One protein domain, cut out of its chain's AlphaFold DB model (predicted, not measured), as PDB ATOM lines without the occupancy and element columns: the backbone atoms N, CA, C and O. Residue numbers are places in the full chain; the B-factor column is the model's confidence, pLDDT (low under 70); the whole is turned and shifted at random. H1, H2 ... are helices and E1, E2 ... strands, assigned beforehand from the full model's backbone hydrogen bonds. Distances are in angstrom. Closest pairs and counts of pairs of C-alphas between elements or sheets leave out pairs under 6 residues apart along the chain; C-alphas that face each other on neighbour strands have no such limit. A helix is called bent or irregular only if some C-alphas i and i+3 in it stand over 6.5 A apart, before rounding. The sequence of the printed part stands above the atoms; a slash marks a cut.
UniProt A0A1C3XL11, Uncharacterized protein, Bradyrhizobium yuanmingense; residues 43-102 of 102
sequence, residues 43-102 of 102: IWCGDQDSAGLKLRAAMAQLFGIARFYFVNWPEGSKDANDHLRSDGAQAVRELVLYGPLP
ATOM      1  N   ILE A  43     -25.262  -1.338  18.632       83.75
ATOM      2  CA  ILE A  43     -24.176  -1.187  19.610       83.75
ATOM      3  C   ILE A  43     -24.775  -0.600  20.886       83.75
ATOM      4  O   ILE A  43     -25.366   0.479  20.865       83.75
ATOM      5  N   TRP A  44     -24.648  -1.335  21.981       82.25
ATOM      6  CA  TRP A  44     -25.151  -0.976  23.294       82.25
ATOM      7  C   TRP A  44     -24.058  -0.303  24.119       82.25
ATOM      8  O   TRP A  44     -23.077  -0.939  24.506       82.25
ATOM      9  N   CYS A  45     -24.278   0.974  24.420       83.44
ATOM     10  CA  CYS A  45     -23.395   1.815  25.228       83.44
ATOM     11  C   CYS A  45     -24.004   2.102  26.611       83.44
ATOM     12  O   CYS A  45     -23.946   3.232  27.086       83.44
ATOM     13  N   GLY A  46     -24.677   1.119  27.210       80.44
ATOM     14  CA  GLY A  46     -25.274   1.278  28.538       80.44
ATOM     15  C   GLY A  46     -24.262   1.129  29.674       80.44
ATOM     16  O   GLY A  46     -23.109   0.749  29.459       80.44
ATOM     17  N   ASP A  47     -24.730   1.399  30.889       78.38
ATOM     18  CA  ASP A  47     -23.958   1.229  32.116       78.38
ATOM     19  C   ASP A  47     -23.506  -0.220  32.331       78.38
ATOM     20  O   ASP A  47     -24.242  -1.175  32.054       78.38
ATOM     21  N   GLN A  48     -22.328  -0.376  32.932       76.38
ATOM     22  CA  GLN A  48     -21.819  -1.675  33.395       76.38
ATOM     23  C   GLN A  48     -22.195  -2.041  34.833       76.38
ATOM     24  O   GLN A  48     -21.674  -2.991  35.410       76.38
ATOM     25  N   ASP A  49     -23.142  -1.321  35.414       79.31
ATOM     26  CA  ASP A  49     -23.710  -1.664  36.712       79.31
ATOM     27  C   ASP A  49     -24.618  -2.903  36.619       79.31
ATOM     28  O   ASP A  49     -25.214  -3.204  35.585       79.31
ATOM     29  N   SER A  50     -24.731  -3.630  37.730       77.44
ATOM     30  CA  SER A  50     -25.677  -4.728  37.956       77.44
ATOM     31  C   SER A  50     -27.081  -4.552  37.334       77.44
ATOM     32  O   SER A  50     -27.637  -5.514  36.797       77.44
ATOM     33  N   ALA A  51     -27.665  -3.353  37.368       83.25
ATOM     34  CA  ALA A  51     -28.946  -3.018  36.757       83.25
ATOM     35  C   ALA A  51     -28.831  -2.853  35.232       83.25
ATOM     36  O   ALA A  51     -29.664  -3.386  34.493       83.25
ATOM     37  N   GLY A  52     -27.767  -2.200  34.756       79.12
ATOM     38  CA  GLY A  52     -27.446  -2.071  33.331       79.12
ATOM     39  C   GLY A  52     -27.201  -3.426  32.666       79.12
ATOM     40  O   GLY A  52     -27.696  -3.676  31.568       79.12
ATOM     41  N   LEU A  53     -26.553  -4.360  33.368       80.94
ATOM     42  CA  LEU A  53     -26.325  -5.731  32.904       80.94
ATOM     43  C   LEU A  53     -27.626  -6.536  32.773       80.94
ATOM     44  O   LEU A  53     -27.802  -7.259  31.787       80.94
ATOM     45  N   LYS A  54     -28.562  -6.391  33.721       83.69
ATOM     46  CA  LYS A  54     -29.894  -7.021  33.638       83.69
ATOM     47  C   LYS A  54     -30.693  -6.471  32.458       83.69
ATOM     48  O   LYS A  54     -31.291  -7.243  31.709       83.69
ATOM     49  N   LEU A  55     -30.655  -5.153  32.259       82.94
ATOM     50  CA  LEU A  55     -31.305  -4.510  31.121       82.94
ATOM     51  C   LEU A  55     -30.666  -4.945  29.796       82.94
ATOM     52  O   LEU A  55     -31.382  -5.288  28.859       82.94
ATOM     53  N   ARG A  56     -29.332  -5.028  29.735       83.06
ATOM     54  CA  ARG A  56     -28.587  -5.520  28.568       83.06
ATOM     55  C   ARG A  56     -29.046  -6.917  28.160       83.06
ATOM     56  O   ARG A  56     -29.295  -7.148  26.982       83.06
ATOM     57  N   ALA A  57     -29.196  -7.832  29.118       82.69
ATOM     58  CA  ALA A  57     -29.650  -9.195  28.843       82.69
ATOM     59  C   ALA A  57     -31.079  -9.226  28.264       82.69
ATOM     60  O   ALA A  57     -31.323  -9.912  27.272       82.69
ATOM     61  N   ALA A  58     -32.002  -8.439  28.828       83.56
ATOM     62  CA  ALA A  58     -33.370  -8.330  28.317       83.56
ATOM     63  C   ALA A  58     -33.415  -7.720  26.902       83.56
ATOM     64  O   ALA A  58     -34.151  -8.188  26.032       83.56
ATOM     65  N   MET A  59     -32.583  -6.710  26.646       79.69
ATOM     66  CA  MET A  59     -32.505  -6.042  25.347       79.69
ATOM     67  C   MET A  59     -31.867  -6.941  24.282       79.69
ATOM     68  O   MET A  59     -32.375  -7.006  23.163       79.69
ATOM     69  N   ALA A  60     -30.830  -7.708  24.622       82.81
ATOM     70  CA  ALA A  60     -30.232  -8.684  23.709       82.81
ATOM     71  C   ALA A  60     -31.245  -9.757  23.262       82.81
ATOM     72  O   ALA A  60     -31.269 -10.138  22.090       82.81
ATOM     73  N   GLN A  61     -32.131 -10.199  24.163       82.75
ATOM     74  CA  GLN A  61     -33.218 -11.123  23.817       82.75
ATOM     75  C   GLN A  61     -34.272 -10.476  22.906       82.75
ATOM     76  O   GLN A  61     -34.752 -11.123  21.978       82.75
ATOM     77  N   LEU A  62     -34.608  -9.201  23.131       79.50
ATOM     78  CA  LEU A  62     -35.621  -8.486  22.349       79.50
ATOM     79  C   LEU A  62     -35.147  -8.136  20.928       79.50
ATOM     80  O   LEU A  62     -35.918  -8.247  19.974       79.50
ATOM     81  N   PHE A  63     -33.892  -7.705  20.782       72.25
ATOM     82  CA  PHE A  63     -33.319  -7.277  19.498       72.25
ATOM     83  C   PHE A  63     -32.656  -8.410  18.705       72.25
ATOM     84  O   PHE A  63     -32.428  -8.265  17.501       72.25
ATOM     85  N   GLY A  64     -32.395  -9.544  19.358       76.44
ATOM     86  CA  GLY A  64     -31.714 -10.695  18.785       76.44
ATOM     87  C   GLY A  64     -30.202 -10.620  18.993       76.44
ATOM     88  O   GLY A  64     -29.529  -9.729  18.475       76.44
ATOM     89  N   ILE A  65     -29.674 -11.620  19.700       73.06
ATOM     90  CA  ILE A  65     -28.261 -11.735  20.098       73.06
ATOM     91  C   ILE A  65     -27.325 -11.613  18.886       73.06
ATOM     92  O   ILE A  65     -26.312 -10.936  18.950       73.06
ATOM     93  N   ALA A  66     -27.715 -12.157  17.729       72.38
ATOM     94  CA  ALA A  66     -26.900 -12.137  16.511       72.38
ATOM     95  C   ALA A  66     -26.585 -10.730  15.958       72.38
ATOM     96  O   ALA A  66     -25.739 -10.591  15.075       72.38
ATOM     97  N   ARG A  67     -27.297  -9.688  16.405       75.44
ATOM     98  CA  ARG A  67     -27.135  -8.307  15.915       75.44
ATOM     99  C   ARG A  67     -26.834  -7.321  17.033       75.44
ATOM    100  O   ARG A  67     -26.717  -6.126  16.754       75.44
ATOM    101  N   PHE A  68     -26.738  -7.806  18.264       82.00
ATOM    102  CA  PHE A  68     -26.553  -7.000  19.452       82.00
ATOM    103  C   PHE A  68     -25.092  -7.071  19.877       82.00
ATOM    104  O   PHE A  68     -24.581  -8.143  20.146       82.00
ATOM    105  N   TYR A  69     -24.439  -5.921  19.913       84.19
ATOM    106  CA  TYR A  69     -23.056  -5.765  20.327       84.19
ATOM    107  C   TYR A  69     -23.037  -4.835  21.527       84.19
ATOM    108  O   TYR A  69     -23.894  -3.956  21.635       84.19
ATOM    109  N   PHE A  70     -22.068  -4.979  22.416       85.06
ATOM    110  CA  PHE A  70     -21.950  -4.122  23.589       85.06
ATOM    111  C   PHE A  70     -20.540  -3.570  23.726       85.06
ATOM    112  O   PHE A  70     -19.559  -4.214  23.362       85.06
ATOM    113  N   VAL A  71     -20.452  -2.355  24.251       84.88
ATOM    114  CA  VAL A  71     -19.172  -1.726  24.560       84.88
ATOM    115  C   VAL A  71     -18.732  -2.153  25.953       84.88
ATOM    116  O   VAL A  71     -19.509  -2.081  26.911       84.88
ATOM    117  N   ASN A  72     -17.481  -2.606  26.056       82.94
ATOM    118  CA  ASN A  72     -16.837  -2.788  27.343       82.94
ATOM    119  C   ASN A  72     -16.052  -1.516  27.704       82.94
ATOM    120  O   ASN A  72     -15.030  -1.244  27.084       82.94
ATOM    121  N   TRP A  73     -16.546  -0.730  28.659       81.88
ATOM    122  CA  TRP A  73     -15.845   0.410  29.228       81.88
ATOM    123  C   TRP A  73     -14.573  -0.063  29.955       81.88
ATOM    124  O   TRP A  73     -14.608  -1.097  30.628       81.88
ATOM    125  N   PRO A  74     -13.446   0.645  29.784       78.25
ATOM    126  CA  PRO A  74     -12.192   0.319  30.452       78.25
ATOM    127  C   PRO A  74     -12.266   0.571  31.964       78.25
ATOM    128  O   PRO A  74     -13.169   1.245  32.465       78.25
ATOM    129  N   GLU A  75     -11.304   0.010  32.698       74.06
ATOM    130  CA  GLU A  75     -11.245   0.093  34.158       74.06
ATOM    131  C   GLU A  75     -11.296   1.551  34.645       74.06
ATOM    132  O   GLU A  75     -10.591   2.419  34.136       74.06
ATOM    133  N   GLY A  76     -12.177   1.826  35.612       75.06
ATOM    134  CA  GLY A  76     -12.426   3.177  36.125       75.06
ATOM    135  C   GLY A  76     -13.533   3.959  35.410       75.06
ATOM    136  O   GLY A  76     -13.898   5.028  35.890       75.06
ATOM    137  N   SER A  77     -14.114   3.435  34.324       78.69
ATOM    138  CA  SER A  77     -15.263   4.044  33.637       78.69
ATOM    139  C   SER A  77     -16.516   3.175  33.768       78.69
ATOM    140  O   SER A  77     -16.537   2.032  33.311       78.69
ATOM    141  N   LYS A  78     -17.582   3.707  34.380       76.88
ATOM    142  CA  LYS A  78     -18.859   2.984  34.532       76.88
ATOM    143  C   LYS A  78     -19.721   3.049  33.268       76.88
ATOM    144  O   LYS A  78     -20.456   2.103  32.954       76.88
ATOM    145  N   ASP A  79     -19.635   4.177  32.576       79.62
ATOM    146  CA  ASP A  79     -20.498   4.550  31.468       79.62
ATOM    147  C   ASP A  79     -19.786   5.472  30.465       79.62
ATOM    148  O   ASP A  79     -18.627   5.861  30.634       79.62
ATOM    149  N   ALA A  80     -20.497   5.818  29.389       80.31
ATOM    150  CA  ALA A  80     -19.965   6.651  28.317       80.31
ATOM    151  C   ALA A  80     -19.540   8.047  28.791       80.31
ATOM    152  O   ALA A  80     -18.596   8.614  28.244       80.31
ATOM    153  N   ASN A  81     -20.241   8.618  29.769       83.31
ATOM    154  CA  ASN A  81     -19.942   9.933  30.316       83.31
ATOM    155  C   ASN A  81     -18.708   9.887  31.226       83.31
ATOM    156  O   ASN A  81     -17.872  10.784  31.136       83.31
ATOM    157  N   ASP A  82     -18.528   8.836  32.024       81.50
ATOM    158  CA  ASP A  82     -17.294   8.651  32.804       81.50
ATOM    159  C   ASP A  82     -16.059   8.518  31.903       81.50
ATOM    160  O   ASP A  82     -15.042   9.187  32.121       81.50
ATOM    161  N   HIS A  83     -16.169   7.732  30.829       82.00
ATOM    162  CA  HIS A  83     -15.080   7.588  29.865       82.00
ATOM    163  C   HIS A  83     -14.837   8.887  29.075       82.00
ATOM    164  O   HIS A  83     -13.693   9.286  28.860       82.00
ATOM    165  N   LEU A  84     -15.905   9.617  28.724       85.56
ATOM    166  CA  LEU A  84     -15.815  10.935  28.088       85.56
ATOM    167  C   LEU A  84     -15.079  11.952  28.967       85.56
ATOM    168  O   LEU A  84     -14.321  12.772  28.450       85.56
ATOM    169  N   ARG A  85     -15.316  11.921  30.281       85.00
ATOM    170  CA  ARG A  85     -14.668  12.822  31.242       85.00
ATOM    171  C   ARG A  85     -13.201  12.475  31.475       85.00
ATOM    172  O   ARG A  85     -12.429  13.384  31.765       85.00
ATOM    173  N   SER A  86     -12.846  11.199  31.367       85.62
ATOM    174  CA  SER A  86     -11.495  10.704  31.640       85.62
ATOM    175  C   SER A  86     -10.580  10.859  30.423       85.62
ATOM    176  O   SER A  86      -9.570  11.553  30.502       85.62
ATOM    177  N   ASP A  87     -10.972  10.287  29.281       81.19
ATOM    178  CA  ASP A  87     -10.112  10.144  28.093       81.19
ATOM    179  C   ASP A  87     -10.568  11.006  26.901       81.19
ATOM    180  O   ASP A  87      -9.893  11.103  25.872       81.19
ATOM    181  N   GLY A  88     -11.720  11.672  27.027       86.19
ATOM    182  CA  GLY A  88     -12.243  12.589  26.020       86.19
ATOM    183  C   GLY A  88     -13.080  11.928  24.920       86.19
ATOM    184  O   GLY A  88     -13.243  10.713  24.818       86.19
ATOM    185  N   ALA A  89     -13.654  12.770  24.055       85.00
ATOM    186  CA  ALA A  89     -14.647  12.347  23.064       85.00
ATOM    187  C   ALA A  89     -14.084  11.417  21.980       85.00
ATOM    188  O   ALA A  89     -14.819  10.611  21.407       85.00
ATOM    189  N   GLN A  90     -12.789  11.536  21.686       85.38
ATOM    190  CA  GLN A  90     -12.141  10.734  20.655       85.38
ATOM    191  C   GLN A  90     -11.947   9.284  21.107       85.38
ATOM    192  O   GLN A  90     -12.293   8.379  20.351       85.38
ATOM    193  N   ALA A  91     -11.532   9.069  22.358       83.94
ATOM    194  CA  ALA A  91     -11.412   7.739  22.951       83.94
ATOM    195  C   ALA A  91     -12.765   7.006  22.976       83.94
ATOM    196  O   ALA A  91     -12.878   5.879  22.492       83.94
ATOM    197  N   VAL A  92     -13.831   7.692  23.409       84.69
ATOM    198  CA  VAL A  92     -15.201   7.146  23.380       84.69
ATOM    199  C   VAL A  92     -15.612   6.762  21.958       84.69
ATOM    200  O   VAL A  92     -16.188   5.695  21.739       84.69
ATOM    201  N   ARG A  93     -15.313   7.610  20.967       86.56
ATOM    202  CA  ARG A  93     -15.643   7.336  19.564       86.56
ATOM    203  C   ARG A  93     -14.901   6.109  19.036       86.56
ATOM    204  O   ARG A  93     -15.520   5.286  18.365       86.56
ATOM    205  N   GLU A  94     -13.611   5.987  19.316       87.50
ATOM    206  CA  GLU A  94     -12.812   4.830  18.904       87.50
ATOM    207  C   GLU A  94     -13.330   3.543  19.549       87.50
ATOM    208  O   GLU A  94     -13.556   2.548  18.852       87.50
ATOM    209  N   LEU A  95     -13.641   3.589  20.846       86.06
ATOM    210  CA  LEU A  95     -14.185   2.454  21.581       86.06
ATOM    211  C   LEU A  95     -15.551   2.005  21.033       86.06
ATOM    212  O   LEU A  95     -15.789   0.812  20.866       86.06
ATOM    213  N   VAL A  96     -16.435   2.945  20.690       85.44
ATOM    214  CA  VAL A  96     -17.757   2.638  20.117       85.44
ATOM    215  C   VAL A  96     -17.660   2.113  18.682       85.44
ATOM    216  O   VAL A  96     -18.488   1.301  18.274       85.44
ATOM    217  N   LEU A  97     -16.680   2.555  17.893       85.00
ATOM    218  CA  LEU A  97     -16.555   2.141  16.491       85.00
ATOM    219  C   LEU A  97     -15.809   0.811  16.319       85.00
ATOM    220  O   LEU A  97     -16.189   0.019  15.454       85.00
ATOM    221  N   TYR A  98     -14.779   0.565  17.131       84.81
ATOM    222  CA  TYR A  98     -13.850  -0.557  16.944       84.81
ATOM    223  C   TYR A  98     -13.822  -1.550  18.113       84.81
ATOM    224  O   TYR A  98     -13.445  -2.701  17.913       84.81
ATOM    225  N   GLY A  99     -14.247  -1.133  19.307       81.62
ATOM    226  CA  GLY A  99     -14.318  -1.960  20.513       81.62
ATOM    227  C   GLY A  99     -15.619  -2.733  20.812       81.62
ATOM    228  O   GLY A  99     -15.612  -3.443  21.820       81.62
ATOM    229  N   PRO A 100     -16.737  -2.661  20.047       84.25
ATOM    230  CA  PRO A 100     -17.929  -3.440  20.389       84.25
ATOM    231  C   PRO A 100     -17.711  -4.953  20.294       84.25
ATOM    232  O   PRO A 100     -17.298  -5.469  19.252       84.25
ATOM    233  N   LEU A 101     -18.085  -5.664  21.355       78.06
ATOM    234  CA  LEU A 101     -18.047  -7.122  21.443       78.06
ATOM    235  C   LEU A 101     -19.403  -7.727  21.032       78.06
ATOM    236  O   LEU A 101     -20.429  -7.093  21.294       78.06
ATOM    237  N   PRO A 102     -19.420  -8.897  20.362       72.88
ATOM    238  CA  PRO A 102     -20.646  -9.624  20.022       72.88
ATOM    239  C   PRO A 102     -21.314 -10.282  21.240       72.88
ATOM    240  O   PRO A 102     -20.620 -10.535  22.250       72.88
TER     241      PRO A 102
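What this domain is: This is residues 43 to 102 of the 102 residues of an uncharacterized protein of Bradyrhizobium yuanmingense (UniProt A0A1C3XL11). Two helices, H1 and a sharply kinked H2 that folds back as a V, lie at opposite ends of the longest axis, with a thin middle of extended chain between them. In that middle, short strand E1 runs beside residues 43 to 44. The 60 printed residues hold H1, E1 and H2 in that order, mostly helix. The whole is compact, radius of gyration of the C-alphas 11.6 A, spanning 32 by 23 by 14 A.

Where its parts are: H1, residues 50 to 63, starts at C-alpha 50 (-25.677, -4.728, 37.956) and is 20.1 A long. E1 is residues 68 to 70. H2, residues 80 to 98, measures 14.8 A and ends at C-alpha 98 (-13.850, -0.557, 16.944).

How they stand to each other: Residues 43 to 44 pair with residues 69 to 70 of E1, parallel; E1 pairs with no named strand. The closest C-alphas of H1 and E1, those of Ala 60 and Phe 68, are 5.9 A apart. H2 is apart from H1 and E1. H2 is irregular, with C-alphas 86 and 89 9.3 A apart and a kink of 133 degrees near residue 87. Every O i to N i+4 pair is within hydrogen-bond range in H1, 12 of 15 in H2.

The domain as a whole: The C-alphas farthest apart, of Leu 62 and Ser 86, are 32.2 A apart. The printed part has no cut and no long link. No printed residue is under 70 in pLDDT.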